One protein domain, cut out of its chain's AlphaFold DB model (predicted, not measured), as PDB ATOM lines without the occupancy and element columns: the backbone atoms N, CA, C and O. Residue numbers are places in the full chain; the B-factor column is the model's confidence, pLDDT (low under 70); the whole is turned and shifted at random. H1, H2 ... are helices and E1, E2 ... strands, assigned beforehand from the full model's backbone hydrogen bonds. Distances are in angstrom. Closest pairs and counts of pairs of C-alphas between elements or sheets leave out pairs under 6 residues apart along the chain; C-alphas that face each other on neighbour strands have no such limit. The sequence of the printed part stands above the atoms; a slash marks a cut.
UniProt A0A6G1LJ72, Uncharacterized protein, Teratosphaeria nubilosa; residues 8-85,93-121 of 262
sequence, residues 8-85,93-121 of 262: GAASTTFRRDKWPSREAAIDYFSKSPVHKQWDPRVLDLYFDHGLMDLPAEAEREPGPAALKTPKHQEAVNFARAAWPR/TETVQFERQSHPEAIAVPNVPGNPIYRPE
ATOM      1  N   GLY A   8     129.083  90.747 107.881       81.19
ATOM      2  CA  GLY A   8     129.605  90.543 109.233       81.19
ATOM      3  C   GLY A   8     129.968  89.091 109.554       81.19
ATOM      4  O   GLY A   8     131.028  88.846 110.123       81.19
ATOM      5  N   ALA A   9     129.161  88.107 109.135       84.44
ATOM      6  CA  ALA A   9     129.476  86.692 109.364       84.44
ATOM      7  C   ALA A   9     130.751  86.283 108.612       84.44
ATOM      8  O   ALA A   9     131.645  85.651 109.177       84.44
ATOM      9  N   ALA A  10     130.856  86.684 107.341       85.69
ATOM     10  CA  ALA A  10     132.015  86.382 106.511       85.69
ATOM     11  C   ALA A  10     133.283  87.083 107.027       85.69
ATOM     12  O   ALA A  10     134.299  86.420 107.237       85.69
ATOM     13  N   SER A  11     133.230  88.397 107.281       86.25
ATOM     14  CA  SER A  11     134.394  89.149 107.769       86.25
ATOM     15  C   SER A  11     134.897  88.616 109.112       86.25
ATOM     16  O   SER A  11     136.101  88.458 109.294       86.25
ATOM     17  N   THR A  12     133.991  88.252 110.019       89.94
ATOM     18  CA  THR A  12     134.339  87.696 111.333       89.94
ATOM     19  C   THR A  12     134.908  86.281 111.236       89.94
ATOM     20  O   THR A  12     135.836  85.936 111.961       89.94
ATOM     21  N   THR A  13     134.403  85.450 110.323       90.75
ATOM     22  CA  THR A  13     134.882  84.065 110.173       90.75
ATOM     23  C   THR A  13     136.332  84.018 109.689       90.75
ATOM     24  O   THR A  13     137.150  83.260 110.218       90.75
ATOM     25  N   PHE A  14     136.665  84.848 108.698       90.31
ATOM     26  CA  PHE A  14     137.968  84.809 108.031       90.31
ATOM     27  C   PHE A  14     138.999  85.780 108.616       90.31
ATOM     28  O   PHE A  14     140.156  85.750 108.196       90.31
ATOM     29  N   ARG A  15     138.630  86.629 109.587       89.19
ATOM     30  CA  ARG A  15     139.604  87.527 110.216       89.19
ATOM     31  C   ARG A  15     140.597  86.782 111.106       89.19
ATOM     32  O   ARG A  15     140.339  85.695 111.639       89.19
ATOM     33  N   ARG A  16     141.726  87.452 111.310       91.12
ATOM     34  CA  ARG A  16     142.729  87.132 112.322       91.12
ATOM     35  C   ARG A  16     142.163  87.363 113.727       91.12
ATOM     36  O   ARG A  16     141.483  88.357 113.956       91.12
ATOM     37  N   ASP A  17     142.470  86.461 114.651       93.00
ATOM     38  CA  ASP A  17     142.018  86.504 116.050       93.00
ATOM     39  C   ASP A  17     143.132  86.239 117.079       93.00
ATOM     40  O   ASP A  17     142.856  86.222 118.278       93.00
ATOM     41  N   LYS A  18     144.379  86.051 116.620       94.31
ATOM     42  CA  LYS A  18     145.579  85.869 117.454       94.31
ATOM     43  C   LYS A  18     146.762  86.679 116.923       94.31
ATOM     44  O   LYS A  18     146.984  86.735 115.707       94.31
ATOM     45  N   TRP A  19     147.563  87.250 117.814       95.31
ATOM     46  CA  TRP A  19     148.735  88.080 117.520       95.31
ATOM     47  C   TRP A  19     149.947  87.652 118.362       95.31
ATOM     48  O   TRP A  19     149.756  87.021 119.398       95.31
ATOM     49  N   PRO A  20     151.190  87.959 117.933       93.75
ATOM     50  CA  PRO A  20     152.398  87.532 118.640       93.75
ATOM     51  C   PRO A  20     152.581  88.213 119.997       93.75
ATOM     52  O   PRO A  20     153.276  87.660 120.831       93.75
ATOM     53  N   SER A  21     151.973  89.386 120.189       94.12
ATOM     54  CA  SER A  21     151.900  90.101 121.462       94.12
ATOM     55  C   SER A  21     150.663  91.001 121.490       94.12
ATOM     56  O   SER A  21     149.999  91.194 120.458       94.12
ATOM     57  N   ARG A  22     150.368  91.578 122.657       94.19
ATOM     58  CA  ARG A  22     149.297  92.565 122.831       94.19
ATOM     59  C   ARG A  22     149.544  93.826 122.006       94.19
ATOM     60  O   ARG A  22     148.640  94.292 121.320       94.19
ATOM     61  N   GLU A  23     150.776  94.321 121.978       95.12
ATOM     62  CA  GLU A  23     151.185  95.499 121.202       95.12
ATOM     63  C   GLU A  23     150.981  95.262 119.704       95.12
ATOM     64  O   GLU A  23     150.494  96.135 118.990       95.12
ATOM     65  N   ALA A  24     151.282  94.050 119.224       94.88
ATOM     66  CA  ALA A  24     151.043  93.676 117.835       94.88
ATOM     67  C   ALA A  24     149.543  93.580 117.494       94.88
ATOM     68  O   ALA A  24     149.158  93.832 116.348       94.88
ATOM     69  N   ALA A  25     148.692  93.209 118.457       95.12
ATOM     70  CA  ALA A  25     147.241  93.266 118.291       95.12
ATOM     71  C   ALA A  25     146.749  94.717 118.221       95.12
ATOM     72  O   ALA A  25     145.990  95.058 117.314       95.12
ATOM     73  N   ILE A  26     147.228  95.575 119.124       95.12
ATOM     74  CA  ILE A  26     146.908  97.007 119.149       95.12
ATOM     75  C   ILE A  26     147.301  97.660 117.819       95.12
ATOM     76  O   ILE A  26     146.441  98.222 117.146       95.12
ATOM     77  N   ASP A  27     148.547  97.492 117.364       94.75
ATOM     78  CA  ASP A  27     149.024  98.024 116.079       94.75
ATOM     79  C   ASP A  27     148.174  97.536 114.890       94.75
ATOM     80  O   ASP A  27     147.834  98.310 113.989       94.75
ATOM     81  N   TYR A  28     147.760  96.263 114.903       93.88
ATOM     82  CA  TYR A  28     146.860  95.719 113.888       93.88
ATOM     83  C   TYR A  28     145.513  96.458 113.848       93.88
ATOM     84  O   TYR A  28     145.051  96.833 112.766       93.88
ATOM     85  N   PHE A  29     144.888  96.693 115.003       92.69
ATOM     86  CA  PHE A  29     143.614  97.407 115.082       92.69
ATOM     87  C   PHE A  29     143.762  98.898 114.770       92.69
ATOM     88  O   PHE A  29     142.963  99.427 113.999       92.69
ATOM     89  N   SER A  30     144.818  99.561 115.245       90.31
ATOM     90  CA  SER A  30     145.090 100.983 114.981       90.31
ATOM     91  C   SER A  30     145.282 101.299 113.492       90.31
ATOM     92  O   SER A  30     145.042 102.423 113.047       90.31
ATOM     93  N   LYS A  31     145.673 100.314 112.674       91.25
ATOM     94  CA  LYS A  31     145.762 100.461 111.210       91.25
ATOM     95  C   LYS A  31     144.398 100.460 110.517       91.25
ATOM     96  O   LYS A  31     144.285 100.999 109.414       91.25
ATOM     97  N   SER A  32     143.367  99.897 111.145       90.06
ATOM     98  CA  SER A  32     142.024  99.770 110.578       90.06
ATOM     99  C   SER A  32     141.336 101.136 110.418       90.06
ATOM    100  O   SER A  32     141.218 101.875 111.395       90.06
ATOM    101  N   PRO A  33     140.792 101.468 109.229       89.00
ATOM    102  CA  PRO A  33     140.039 102.708 109.022       89.00
ATOM    103  C   PRO A  33     138.812 102.868 109.928       89.00
ATOM    104  O   PRO A  33     138.394 103.993 110.184       89.00
ATOM    105  N   VAL A  34     138.227 101.758 110.396       88.12
ATOM    106  CA  VAL A  34     137.082 101.777 111.321       88.12
ATOM    107  C   VAL A  34     137.535 102.239 112.702       88.12
ATOM    108  O   VAL A  34     136.998 103.204 113.228       88.12
ATOM    109  N   HIS A  35     138.575 101.609 113.248       92.81
ATOM    110  CA  HIS A  35     139.082 101.923 114.584       92.81
ATOM    111  C   HIS A  35     139.670 103.336 114.647       92.81
ATOM    112  O   HIS A  35     139.506 104.015 115.646       92.81
ATOM    113  N   LYS A  36     140.261 103.842 113.554       92.62
ATOM    114  CA  LYS A  36     140.745 105.233 113.476       92.62
ATOM    115  C   LYS A  36     139.661 106.299 113.670       92.62
ATOM    116  O   LYS A  36     140.006 107.441 113.947       92.62
ATOM    117  N   GLN A  37     138.389 105.959 113.464       93.62
ATOM    118  CA  GLN A  37     137.266 106.884 113.651       93.62
ATOM    119  C   GLN A  37     136.694 106.843 115.072       93.62
ATOM    120  O   GLN A  37     135.878 107.694 115.417       93.62
ATOM    121  N   TRP A  38     137.082 105.860 115.886       96.50
ATOM    122  CA  TRP A  38     136.564 105.707 117.240       96.50
ATOM    123  C   TRP A  38     137.132 106.773 118.180       96.50
ATOM    124  O   TRP A  38     138.257 107.244 118.005       96.50
ATOM    125  N   ASP A  39     136.352 107.132 119.198       97.25
ATOM    126  CA  ASP A  39     136.817 107.979 120.295       97.25
ATOM    127  C   ASP A  39     138.022 107.297 120.976       97.25
ATOM    128  O   ASP A  39     137.939 106.103 121.288       97.25
ATOM    129  N   PRO A  40     139.136 108.012 121.228       95.75
ATOM    130  CA  PRO A  40     140.333 107.426 121.834       95.75
ATOM    131  C   PRO A  40     140.050 106.660 123.130       95.75
ATOM    132  O   PRO A  40     140.579 105.573 123.323       95.75
ATOM    133  N   ARG A  41     139.124 107.149 123.966       96.94
ATOM    134  CA  ARG A  41     138.762 106.481 125.227       96.94
ATOM    135  C   ARG A  41     138.064 105.147 124.985       96.94
ATOM    136  O   ARG A  41     138.201 104.217 125.772       96.94
ATOM    137  N   VAL A  42     137.285 105.052 123.905       97.00
ATOM    138  CA  VAL A  42     136.625 103.806 123.502       97.00
ATOM    139  C   VAL A  42     137.654 102.818 122.959       97.00
ATOM    140  O   VAL A  42     137.542 101.629 123.246       97.00
ATOM    141  N   LEU A  43     138.666 103.286 122.217       94.88
ATOM    142  CA  LEU A  43     139.774 102.437 121.770       94.88
ATOM    143  C   LEU A  43     140.588 101.890 122.939       94.88
ATOM    144  O   LEU A  43     140.852 100.693 122.955       94.88
ATOM    145  N   ASP A  44     140.925 102.730 123.917       95.50
ATOM    146  CA  ASP A  44     141.665 102.305 125.108       95.50
ATOM    147  C   ASP A  44     140.901 101.190 125.841       95.50
ATOM    148  O   ASP A  44     141.425 100.095 126.040       95.50
ATOM    149  N   LEU A  45     139.605 101.399 126.103       96.94
ATOM    150  CA  LEU A  45     138.737 100.380 126.705       96.94
ATOM    151  C   LEU A  45     138.601  99.123 125.836       96.94
ATOM    152  O   LEU A  45     138.534  98.007 126.358       96.94
ATOM    153  N   TYR A  46     138.538  99.279 124.512       95.25
ATOM    154  CA  TYR A  46     138.492  98.151 123.588       95.25
ATOM    155  C   TYR A  46     139.781  97.332 123.645       95.25
ATOM    156  O   TYR A  46     139.716  96.104 123.634       95.25
ATOM    157  N   PHE A  47     140.946  97.968 123.753       94.69
ATOM    158  CA  PHE A  47     142.205  97.252 123.911       94.69
ATOM    159  C   PHE A  47     142.309  96.595 125.277       94.69
ATOM    160  O   PHE A  47     142.667  95.422 125.333       94.69
ATOM    161  N   ASP A  48     141.915  97.271 126.352       95.81
ATOM    162  CA  ASP A  48     141.963  96.733 127.712       95.81
ATOM    163  C   ASP A  48     141.043  95.525 127.899       95.81
ATOM    164  O   ASP A  48     141.440  94.506 128.472       95.81
ATOM    165  N   HIS A  49     139.819  95.600 127.378       96.31
ATOM    166  CA  HIS A  49     138.788  94.595 127.636       96.31
ATOM    167  C   HIS A  49     138.521  93.646 126.468       96.31
ATOM    168  O   HIS A  49     138.003  92.550 126.689       96.31
ATOM    169  N   GLY A  50     138.856  94.036 125.241       94.75
ATOM    170  CA  GLY A  50     138.656  93.232 124.035       94.75
ATOM    171  C   GLY A  50     139.796  92.258 123.746       94.75
ATOM    172  O   GLY A  50     139.581  91.284 123.022       94.75
ATOM    173  N   LEU A  51     140.978  92.470 124.335       95.62
ATOM    174  CA  LEU A  51     142.151  91.606 124.185       95.62
ATOM    175  C   LEU A  51     142.464  90.850 125.475       95.62
ATOM    176  O   LEU A  51     142.364  91.388 126.577       95.62
ATOM    177  N   MET A  52     142.904  89.605 125.327       94.50
ATOM    178  CA  MET A  52     143.435  88.790 126.412       94.50
ATOM    179  C   MET A  52     144.822  88.266 126.055       94.50
ATOM    180  O   MET A  52     145.051  87.830 124.923       94.50
ATOM    181  N   ASP A  53     145.718  88.285 127.033       93.69
ATOM    182  CA  ASP A  53     147.043  87.694 126.897       93.69
ATOM    183  C   ASP A  53     146.921  86.178 127.106       93.69
ATOM    184  O   ASP A  53     146.169  85.698 127.960       93.69
ATOM    185  N   LEU A  54     147.602  85.413 126.262       89.94
ATOM    186  CA  LEU A  54     147.673  83.961 126.333       89.94
ATOM    187  C   LEU A  54     148.986  83.557 127.017       89.94
ATOM    188  O   LEU A  54     149.962  84.304 126.938       89.94
ATOM    189  N   PRO A  55     149.040  82.375 127.657       84.00
ATOM    190  CA  PRO A  55     150.271  81.885 128.265       84.00
ATOM    191  C   PRO A  55     151.434  81.909 127.268       84.00
ATOM    192  O   PRO A  55     151.294  81.418 126.143       84.00
ATOM    193  N   ALA A  56     152.568  82.473 127.683       74.88
ATOM    194  CA  ALA A  56     153.806  82.380 126.929       74.88
ATOM    195  C   ALA A  56     154.242  80.909 126.865       74.88
ATOM    196  O   ALA A  56     154.340  80.225 127.887       74.88
ATOM    197  N   GLU A  57     154.497  80.402 125.660       70.12
ATOM    198  CA  GLU A  57     155.321  79.202 125.515       70.12
ATOM    199  C   GLU A  57     156.752  79.581 125.924       70.12
ATOM    200  O   GLU A  57     157.155  80.723 125.700       70.12
ATOM    201  N   ALA A  58     157.494  78.650 126.536       64.06
ATOM    202  CA  ALA A  58     158.710  78.869 127.341       64.06
ATOM    203  C   ALA A  58     159.863  79.688 126.703       64.06
ATOM    204  O   ALA A  58     160.874  79.925 127.357       64.06
ATOM    205  N   GLU A  59     159.726  80.139 125.457       61.88
ATOM    206  CA  GLU A  59     160.734  80.868 124.686       61.88
ATOM    207  C   GLU A  59     160.226  82.198 124.085       61.88
ATOM    208  O   GLU A  59     160.940  82.819 123.295       61.88
ATOM    209  N   ARG A  60     159.008  82.666 124.411       62.53
ATOM    210  CA  ARG A  60     158.424  83.863 123.774       62.53
ATOM    211  C   ARG A  60     157.799  84.838 124.775       62.53
ATOM    212  O   ARG A  60     156.620  84.737 125.092       62.53
ATOM    213  N   GLU A  61     158.600  85.813 125.205       67.62
ATOM    214  CA  GLU A  61     158.161  86.980 125.981       67.62
ATOM    215  C   GLU A  61     158.238  88.260 125.119       67.62
ATOM    216  O   GLU A  61     159.283  88.509 124.508       67.62
ATOM    217  N   PRO A  62     157.175  89.087 125.053       71.44
ATOM    218  CA  PRO A  62     155.848  88.868 125.640       71.44
ATOM    219  C   PRO A  62     155.075  87.735 124.944       71.44
ATOM    220  O   PRO A  62     155.248  87.484 123.748       71.44
ATOM    221  N   GLY A  63     154.205  87.067 125.706       83.44
ATOM    222  CA  GLY A  63     153.328  86.005 125.207       83.44
ATOM    223  C   GLY A  63     152.301  86.483 124.162       83.44
ATOM    224  O   GLY A  63     152.024  87.681 124.041       83.44
ATOM    225  N   PRO A  64     151.708  85.556 123.383       92.88
ATOM    226  CA  PRO A  64     150.738  85.900 122.349       92.88
ATOM    227  C   PRO A  64     149.456  86.499 122.932       92.88
ATOM    228  O   PRO A  64     149.058  86.182 124.045       92.88
ATOM    229  N   ALA A  65     148.752  87.310 122.146       95.25
ATOM    230  CA  ALA A  65     147.458  87.876 122.523       95.25
ATOM    231  C   ALA A  65     146.347  87.395 121.587       95.25
ATOM    232  O   ALA A  65     146.583  87.076 120.417       95.25
ATOM    233  N   ALA A  66     145.115  87.361 122.080       95.38
ATOM    234  CA  ALA A  66     143.932  86.996 121.312       95.38
ATOM    235  C   ALA A  66     142.741  87.891 121.655       95.38
ATOM    236  O   ALA A  66     142.750  88.624 122.642       95.38
ATOM    237  N   LEU A  67     141.688  87.812 120.840       95.12
ATOM    238  CA  LEU A  67     140.411  88.424 121.194       95.12
ATOM    239  C   LEU A  67     139.803  87.714 122.404       95.12
ATOM    240  O   LEU A  67     139.655  86.490 122.396       95.12
ATOM    241  N   LYS A  68     139.375  88.490 123.401       95.50
ATOM    242  CA  LYS A  68     138.666  87.973 124.577       95.50
ATOM    243  C   LYS A  68     137.332  87.331 124.195       95.50
ATOM    244  O   LYS A  68     136.956  86.308 124.759       95.50
ATOM    245  N   THR A  69     136.649  87.895 123.198       94.44
ATOM    246  CA  THR A  69     135.524  87.245 122.513       94.44
ATOM    247  C   THR A  69     136.060  86.494 121.293       94.44
ATOM    248  O   THR A  69     136.462  87.136 120.319       94.44
ATOM    249  N   PRO A  70     136.061  85.146 121.282       93.44
ATOM    250  CA  PRO A  70     136.569  84.394 120.142       93.44
ATOM    251  C   PRO A  70     135.782  84.723 118.872       93.44
ATOM    252  O   PRO A  70     134.551  84.811 118.909       93.44
ATOM    253  N   LYS A  71     136.457  84.801 117.717       93.06
ATOM    254  CA  LYS A  71     135.786  85.071 116.430       93.06
ATOM    255  C   LYS A  71     134.657  84.085 116.120       93.06
ATOM    256  O   LYS A  71     133.701  84.440 115.449       93.06
ATOM    257  N   HIS A  72     134.740  82.860 116.636       91.56
ATOM    258  CA  HIS A  72     133.690  81.853 116.496       91.56
ATOM    259  C   HIS A  72     132.395  82.269 117.204       91.56
ATOM    260  O   HIS A  72     131.321  82.103 116.636       91.56
ATOM    261  N   GLN A  73     132.500  82.842 118.410       93.00
ATOM    262  CA  GLN A  73     131.348  83.343 119.167       93.00
ATOM    263  C   GLN A  73     130.774  84.612 118.527       93.00
ATOM    264  O   GLN A  73     129.561  84.780 118.446       93.00
ATOM    265  N   GLU A  74     131.629  85.480 117.988       92.06
ATOM    266  CA  GLU A  74     131.151  86.650 117.249       92.06
ATOM    267  C   GLU A  74     130.491  86.260 115.913       92.06
ATOM    268  O   GLU A  74     129.446  86.799 115.560       92.06
ATOM    269  N   ALA A  75     131.024  85.272 115.190       90.56
ATOM    270  CA  ALA A  75     130.458  84.825 113.918       90.56
ATOM    271  C   ALA A  75     129.047  84.241 114.088       90.56
ATOM    272  O   ALA A  75     128.161  84.541 113.283       90.56
ATOM    273  N   VAL A  76     128.802  83.471 115.158       88.62
ATOM    274  CA  VAL A  76     127.458  82.933 115.438       88.62
ATOM    275  C   VAL A  76     126.447  84.019 115.828       88.62
ATOM    276  O   VAL A  76     125.240  83.827 115.664       88.62
ATOM    277  N   ASN A  77     126.917  85.198 116.259       87.38
ATOM    278  CA  ASN A  77     126.046  86.352 116.474       87.38
ATOM    279  C   ASN A  77     125.488  86.926 115.158       87.38
ATOM    280  O   ASN A  77     124.417  87.525 115.163       87.38
ATOM    281  N   PHE A  78     126.154  86.706 114.022       84.44
ATOM    282  CA  PHE A  78     125.639  87.124 112.715       84.44
ATOM    283  C   PHE A  78     124.801  86.048 112.024       84.44
ATOM    284  O   PHE A  78     123.929  86.375 111.223       84.44
ATOM    285  N   ALA A  79     125.079  84.772 112.284       81.06
ATOM    286  CA  ALA A  79     124.487  83.665 111.545       81.06
ATOM    287  C   ALA A  79     124.375  82.408 112.409       81.06
ATOM    288  O   ALA A  79     125.336  82.015 113.064       81.06
ATOM    289  N   ARG A  80     123.233  81.717 112.350       80.62
ATOM    290  CA  ARG A  80     123.103  80.372 112.912       80.62
ATOM    291  C   ARG A  80     123.189  79.344 111.786       80.62
ATOM    292  O   ARG A  80     122.507  79.469 110.772       80.62
ATOM    293  N   ALA A  81     124.040  78.339 111.971       79.00
ATOM    294  CA  ALA A  81     124.125  77.193 111.076       79.00
ATOM    295  C   ALA A  81     122.840  76.362 111.153       79.00
ATOM    296  O   ALA A  81     122.357  76.085 112.251       79.00
ATOM    297  N   ALA A  82     122.325  75.945 109.998       74.75
ATOM    298  CA  ALA A  82     121.134  75.105 109.893       74.75
ATOM    299  C   ALA A  82     121.427  73.618 109.656       74.75
ATOM    300  O   ALA A  82     120.555  72.854 109.248       74.75
ATOM    301  N   TRP A  83     122.669  73.202 109.892       71.38
ATOM    302  CA  TRP A  83     123.125  71.822 109.768       71.38
ATOM    303  C   TRP A  83     123.574  71.272 111.133       71.38
ATOM    304  O   TRP A  83     124.015  72.044 111.994       71.38
ATOM    305  N   PRO A  84     123.471  69.949 111.367       64.75
ATOM    306  CA  PRO A  84     123.891  69.335 112.625       64.75
ATOM    307  C   PRO A  84     125.411  69.436 112.832       64.75
ATOM    308  O   PRO A  84     126.186  69.415 111.875       64.75
ATOM    309  N   ARG A  85     125.845  69.520 114.101       60.78
ATOM    310  CA  ARG A  85     127.274  69.565 114.478       60.78
ATOM    311  C   ARG A  85     127.993  68.233 114.250       60.78
ATOM    312  O   ARG A  85     129.168  68.238 113.903       60.78
ATOM    313  N   THR A  93     127.039  71.275 100.066       54.09
ATOM    314  CA  THR A  93     127.076  71.866  98.713       54.09
ATOM    315  C   THR A  93     125.694  71.972  98.065       54.09
ATOM    316  O   THR A  93     125.566  72.582  97.008       54.09
ATOM    317  N   GLU A  94     124.655  71.429  98.702       53.94
ATOM    318  CA  GLU A  94     123.280  71.385  98.194       53.94
ATOM    319  C   GLU A  94     122.285  72.002  99.189       53.94
ATOM    320  O   GLU A  94     122.627  72.285 100.339       53.94
ATOM    321  N   THR A  95     121.055  72.255  98.724       54.62
ATOM    322  CA  THR A  95     119.937  72.818  99.503       54.62
ATOM    323  C   THR A  95     119.852  72.208 100.897       54.62
ATOM    324  O   THR A  95     119.575  71.018 101.038       54.62
ATOM    325  N   VAL A  96     120.058  73.026 101.930       58.44
ATOM    326  CA  VAL A  96     119.840  72.601 103.312       58.44
ATOM    327  C   VAL A  96     118.341  72.598 103.574       58.44
ATOM    328  O   VAL A  96     117.703  73.646 103.575       58.44
ATOM    329  N   GLN A  97     117.783  71.405 103.762       60.69
ATOM    330  CA  GLN A  97     116.439  71.244 104.299       60.69
ATOM    331  C   GLN A  97     116.506  71.508 105.802       60.69
ATOM    332  O   GLN A  97     117.228  70.821 106.527       60.69
ATOM    333  N   PHE A  98     115.788  72.525 106.269       65.75
ATOM    334  CA  PHE A  98     115.705  72.821 107.693       65.75
ATOM    335  C   PHE A  98     114.845  71.763 108.392       65.75
ATOM    336  O   PHE A  98     113.655  71.626 108.106       65.75
ATOM    337  N   GLU A  99     115.435  71.031 109.335       70.19
ATOM    338  CA  GLU A  99     114.691  70.091 110.172       70.19
ATOM    339  C   GLU A  99     113.760  70.865 111.118       70.19
ATOM    340  O   GLU A  99     114.229  71.636 111.962       70.19
ATOM    341  N   ARG A 100     112.443  70.653 111.008       70.94
ATOM    342  CA  ARG A 100     111.433  71.431 111.751       70.94
ATOM    343  C   ARG A 100     111.596  71.307 113.261       70.94
ATOM    344  O   ARG A 100     111.333  72.269 113.973       70.94
ATOM    345  N   GLN A 101     112.050  70.153 113.751       75.88
ATOM    346  CA  GLN A 101     112.249  69.939 115.188       75.88
ATOM    347  C   GLN A 101     113.368  70.813 115.768       75.88
ATOM    348  O   GLN A 101     113.252  71.310 116.884       75.88
ATOM    349  N   SER A 102     114.453  71.022 115.019       72.44
ATOM    350  CA  SER A 102     115.608  71.804 115.487       72.44
ATOM    351  C   SER A 102     115.576  73.267 115.027       72.44
ATOM    352  O   SER A 102     116.246  74.123 115.617       72.44
ATOM    353  N   HIS A 103     114.782  73.554 113.992       75.31
ATOM    354  CA  HIS A 103     114.663  74.842 113.316       75.31
ATOM    355  C   HIS A 103     113.185  75.193 113.044       75.31
ATOM    356  O   HIS A 103     112.824  75.444 111.894       75.31
ATOM    357  N   PRO A 104     112.313  75.239 114.074       75.81
ATOM    358  CA  PRO A 104     110.871  75.462 113.888       75.81
ATOM    359  C   PRO A 104     110.560  76.783 113.172       75.81
ATOM    360  O   PRO A 104     109.575  76.898 112.454       75.81
ATOM    361  N   GLU A 105     111.455  77.759 113.289       73.06
ATOM    362  CA  GLU A 105     111.295  79.093 112.703       73.06
ATOM    363  C   GLU A 105     111.763  79.207 111.260       73.06
ATOM    364  O   GLU A 105     111.519  80.212 110.597       73.06
ATOM    365  N   ALA A 106     112.442  78.180 110.752       64.50
ATOM    366  CA  ALA A 106     112.880  78.164 109.368       64.50
ATOM    367  C   ALA A 106     111.717  77.939 108.385       64.50
ATOM    368  O   ALA A 106     111.890  78.158 107.194       64.50
ATOM    369  N   ILE A 107     110.521  77.572 108.870       54.41
ATOM    370  CA  ILE A 107     109.304  77.423 108.054       54.41
ATOM    371  C   ILE A 107     108.899  78.756 107.396       54.41
ATOM    372  O   ILE A 107     108.323  78.746 106.310       54.41
ATOM    373  N   ALA A 108     109.209  79.891 108.033       51.41
ATOM    374  CA  ALA A 108     108.863  81.230 107.549       51.41
ATOM    375  C   ALA A 108     109.957  81.879 106.679       51.41
ATOM    376  O   ALA A 108     109.710  82.898 106.037       51.41
ATOM    377  N   VAL A 109     111.165  81.308 106.639       54.00
ATOM    378  CA  VAL A 109     112.242  81.792 105.771       54.00
ATOM    379  C   VAL A 109     112.113  81.039 104.448       54.00
ATOM    380  O   VAL A 109     112.165  79.810 104.469       54.00
ATOM    381  N   PRO A 110     111.941  81.711 103.292       51.72
ATOM    382  CA  PRO A 110     111.938  81.015 102.014       51.72
ATOM    383  C   PRO A 110     113.185  80.134 101.935       51.72
ATOM    384  O   PRO A 110     114.286  80.625 102.187       51.72
ATOM    385  N   ASN A 111     113.020  78.847 101.620       50.69
ATOM    386  CA  ASN A 111     114.136  77.954 101.321       50.69
ATOM    387  C   ASN A 111     114.948  78.589 100.186       50.69
ATOM    388  O   ASN A 111     114.592  78.440  99.022       50.69
ATOM    389  N   VAL A 112     116.003  79.342 100.508       54.84
ATOM    390  CA  VAL A 112     116.906  79.906  99.507       54.84
ATOM    391  C   VAL A 112     117.909  78.809  99.174       54.84
ATOM    392  O   VAL A 112     118.720  78.453 100.039       54.84
ATOM    393  N   PRO A 113     117.891  78.251  97.950       54.28
ATOM    394  CA  PRO A 113     118.859  77.239  97.568       54.28
ATOM    395  C   PRO A 113     120.288  77.748  97.778       54.28
ATOM    396  O   PRO A 113     120.639  78.840  97.334       54.28
ATOM    397  N   GLY A 114     121.103  76.969  98.491       58.91
ATOM    398  CA  GLY A 114     122.496  77.315  98.782       58.91
ATOM    399  C   GLY A 114     122.718  78.328  99.914       58.91
ATOM    400  O   GLY A 114     123.846  78.793 100.065       58.91
ATOM    401  N   ASN A 115     121.700  78.668 100.719       66.81
ATOM    402  CA  ASN A 115     121.880  79.461 101.940       66.81
ATOM    403  C   ASN A 115     121.669  78.602 103.200       66.81
ATOM    404  O   ASN A 115     120.546  78.486 103.686       66.81
ATOM    405  N   PRO A 116     122.731  77.992 103.747       71.56
ATOM    406  CA  PRO A 116     122.605  77.051 104.853       71.56
ATOM    407  C   PRO A 116     122.539  77.748 106.231       71.56
ATOM    408  O   PRO A 116     122.583  77.086 107.265       71.56
ATOM    409  N   ILE A 117     122.481  79.083 106.270       77.25
ATOM    410  CA  ILE A 117     122.488  79.890 107.496       77.25
ATOM    411  C   ILE A 117     121.185  80.679 107.649       77.25
ATOM    412  O   ILE A 117     120.624  81.166 106.668       77.25
ATOM    413  N   TYR A 118     120.711  80.832 108.886       75.19
ATOM    414  CA  TYR A 118     119.456  81.528 109.198       75.19
ATOM    415  C   TYR A 118     119.531  82.305 110.528       75.19
ATOM    416  O   TYR A 118     120.405  82.037 111.356       75.19
ATOM    417  N   ARG A 119     118.641  83.291 110.716       78.88
ATOM    418  CA  ARG A 119     118.478  84.104 111.944       78.88
ATOM    419  C   ARG A 119     117.016  84.563 112.087       78.88
ATOM    420  O   ARG A 119     116.669  85.628 111.577       78.88
ATOM    421  N   PRO A 120     116.143  83.761 112.715       78.81
ATOM    422  CA  PRO A 120     114.710  84.043 112.770       78.81
ATOM    423  C   PRO A 120     114.349  85.115 113.804       78.81
ATOM    424  O   PRO A 120     113.242  85.648 113.772       78.81
ATOM    425  N   GLU A 121     115.255  85.419 114.739       83.31
ATOM    426  CA  GLU A 121     114.968  86.280 115.887       83.31
ATOM    427  C   GLU A 121     114.559  87.686 115.442       83.31
ATOM    428  O   GLU A 121     113.634  88.253 116.007       83.31
TER     429      GLU A 121
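What this domain is: This is residues 8 to 85 and 93 to 121 of the 262 residues of an uncharacterized protein of Teratosphaeria nubilosa (UniProt A0A6G1LJ72). The model is a loose row of three parts: at one end H2, H3 and the small hairpin E1 and E2, in the middle the two short helices H1 and H4 side by side, and at the other end a region mostly of loops with the short helix H5. Residues 36 to 42, of which 40 to 42 belong to H3, stick out from the first of these parts. The printed part has 107 residues with five named helices and two named strands, in the order H1 H2 H3 E1 E2 H4 H5; the sheet E1 - E2 is antiparallel. The class is mostly helix, though under half of the residues are in named elements. The whole is loose, with a radius of gyration of the C-alphas of 18.6 A, and spans 51 by 36 by 21 A.

How they stand to each other: Start at H1, residues 8 to 14, and look across to H4, residues 71 to 78: they touch, with the C-alphas of Ala 9 and Ala 75 closest at 5.0 A, and run opposite ways at a shallow tilt of 23 degrees. Go on to H2, residues 22 to 30, and H3, residues 40 to 50: they are close but not clearly touching, the closest C-alphas being those of Ile 26 and Phe 47, 6.7 A apart, at a steep tilt of 45 degrees. E1, residues 51 to 53, and E2, residues 65 to 67, form an antiparallel hairpin, where N 52 and O 66 are within hydrogen-bond range at 2.9 A. The closest C-alphas of H2 and E2 are those of Arg 22 and Ala 65, 5.0 A apart. Outside the named strands, residues 18 to 19 pair with residues 65 to 66 of E2, antiparallel. Look then at H5, residues 104 to 108, which is apart from H1 and H4, for instance. Every O i to N i+4 pair is within hydrogen-bond range in H1, H2 and H3, against 3 of 4 in H4 and 0 of 1 in H5, where 1 of 2 O i to N i+3 pairs is.

Where its parts are: Find C-alpha 8 at (129.605, 90.543, 109.233), where H1 begins and runs 10.2 A. H2 follows, 12.3 A long, and then H3, the longest helix, 14.5 A from C-alpha 40 at (140.333, 107.426, 121.834). The strands E1 and E2 have three residues each, and H4 after them runs 11.0 A. H5 ends at C-alpha 108, at (108.863, 81.230, 107.549).

The domain as a whole: The two C-alphas farthest apart are those of Glu 59 and Ala 108, at 54.6 A. Residues 86 to 92 are not printed, and C-alphas 85 and 93 are 15.9 A apart across the cut. Of the links that are printed whole, E1 to E2 is long, with 11 residues. Residues 80 to 81 pair with residues 117 to 118, antiparallel. The mean pLDDT of the printed part is 82.1; it is under 70 at residues 58 to 61, 84 to 85, 93 to 98 and 106 to 115.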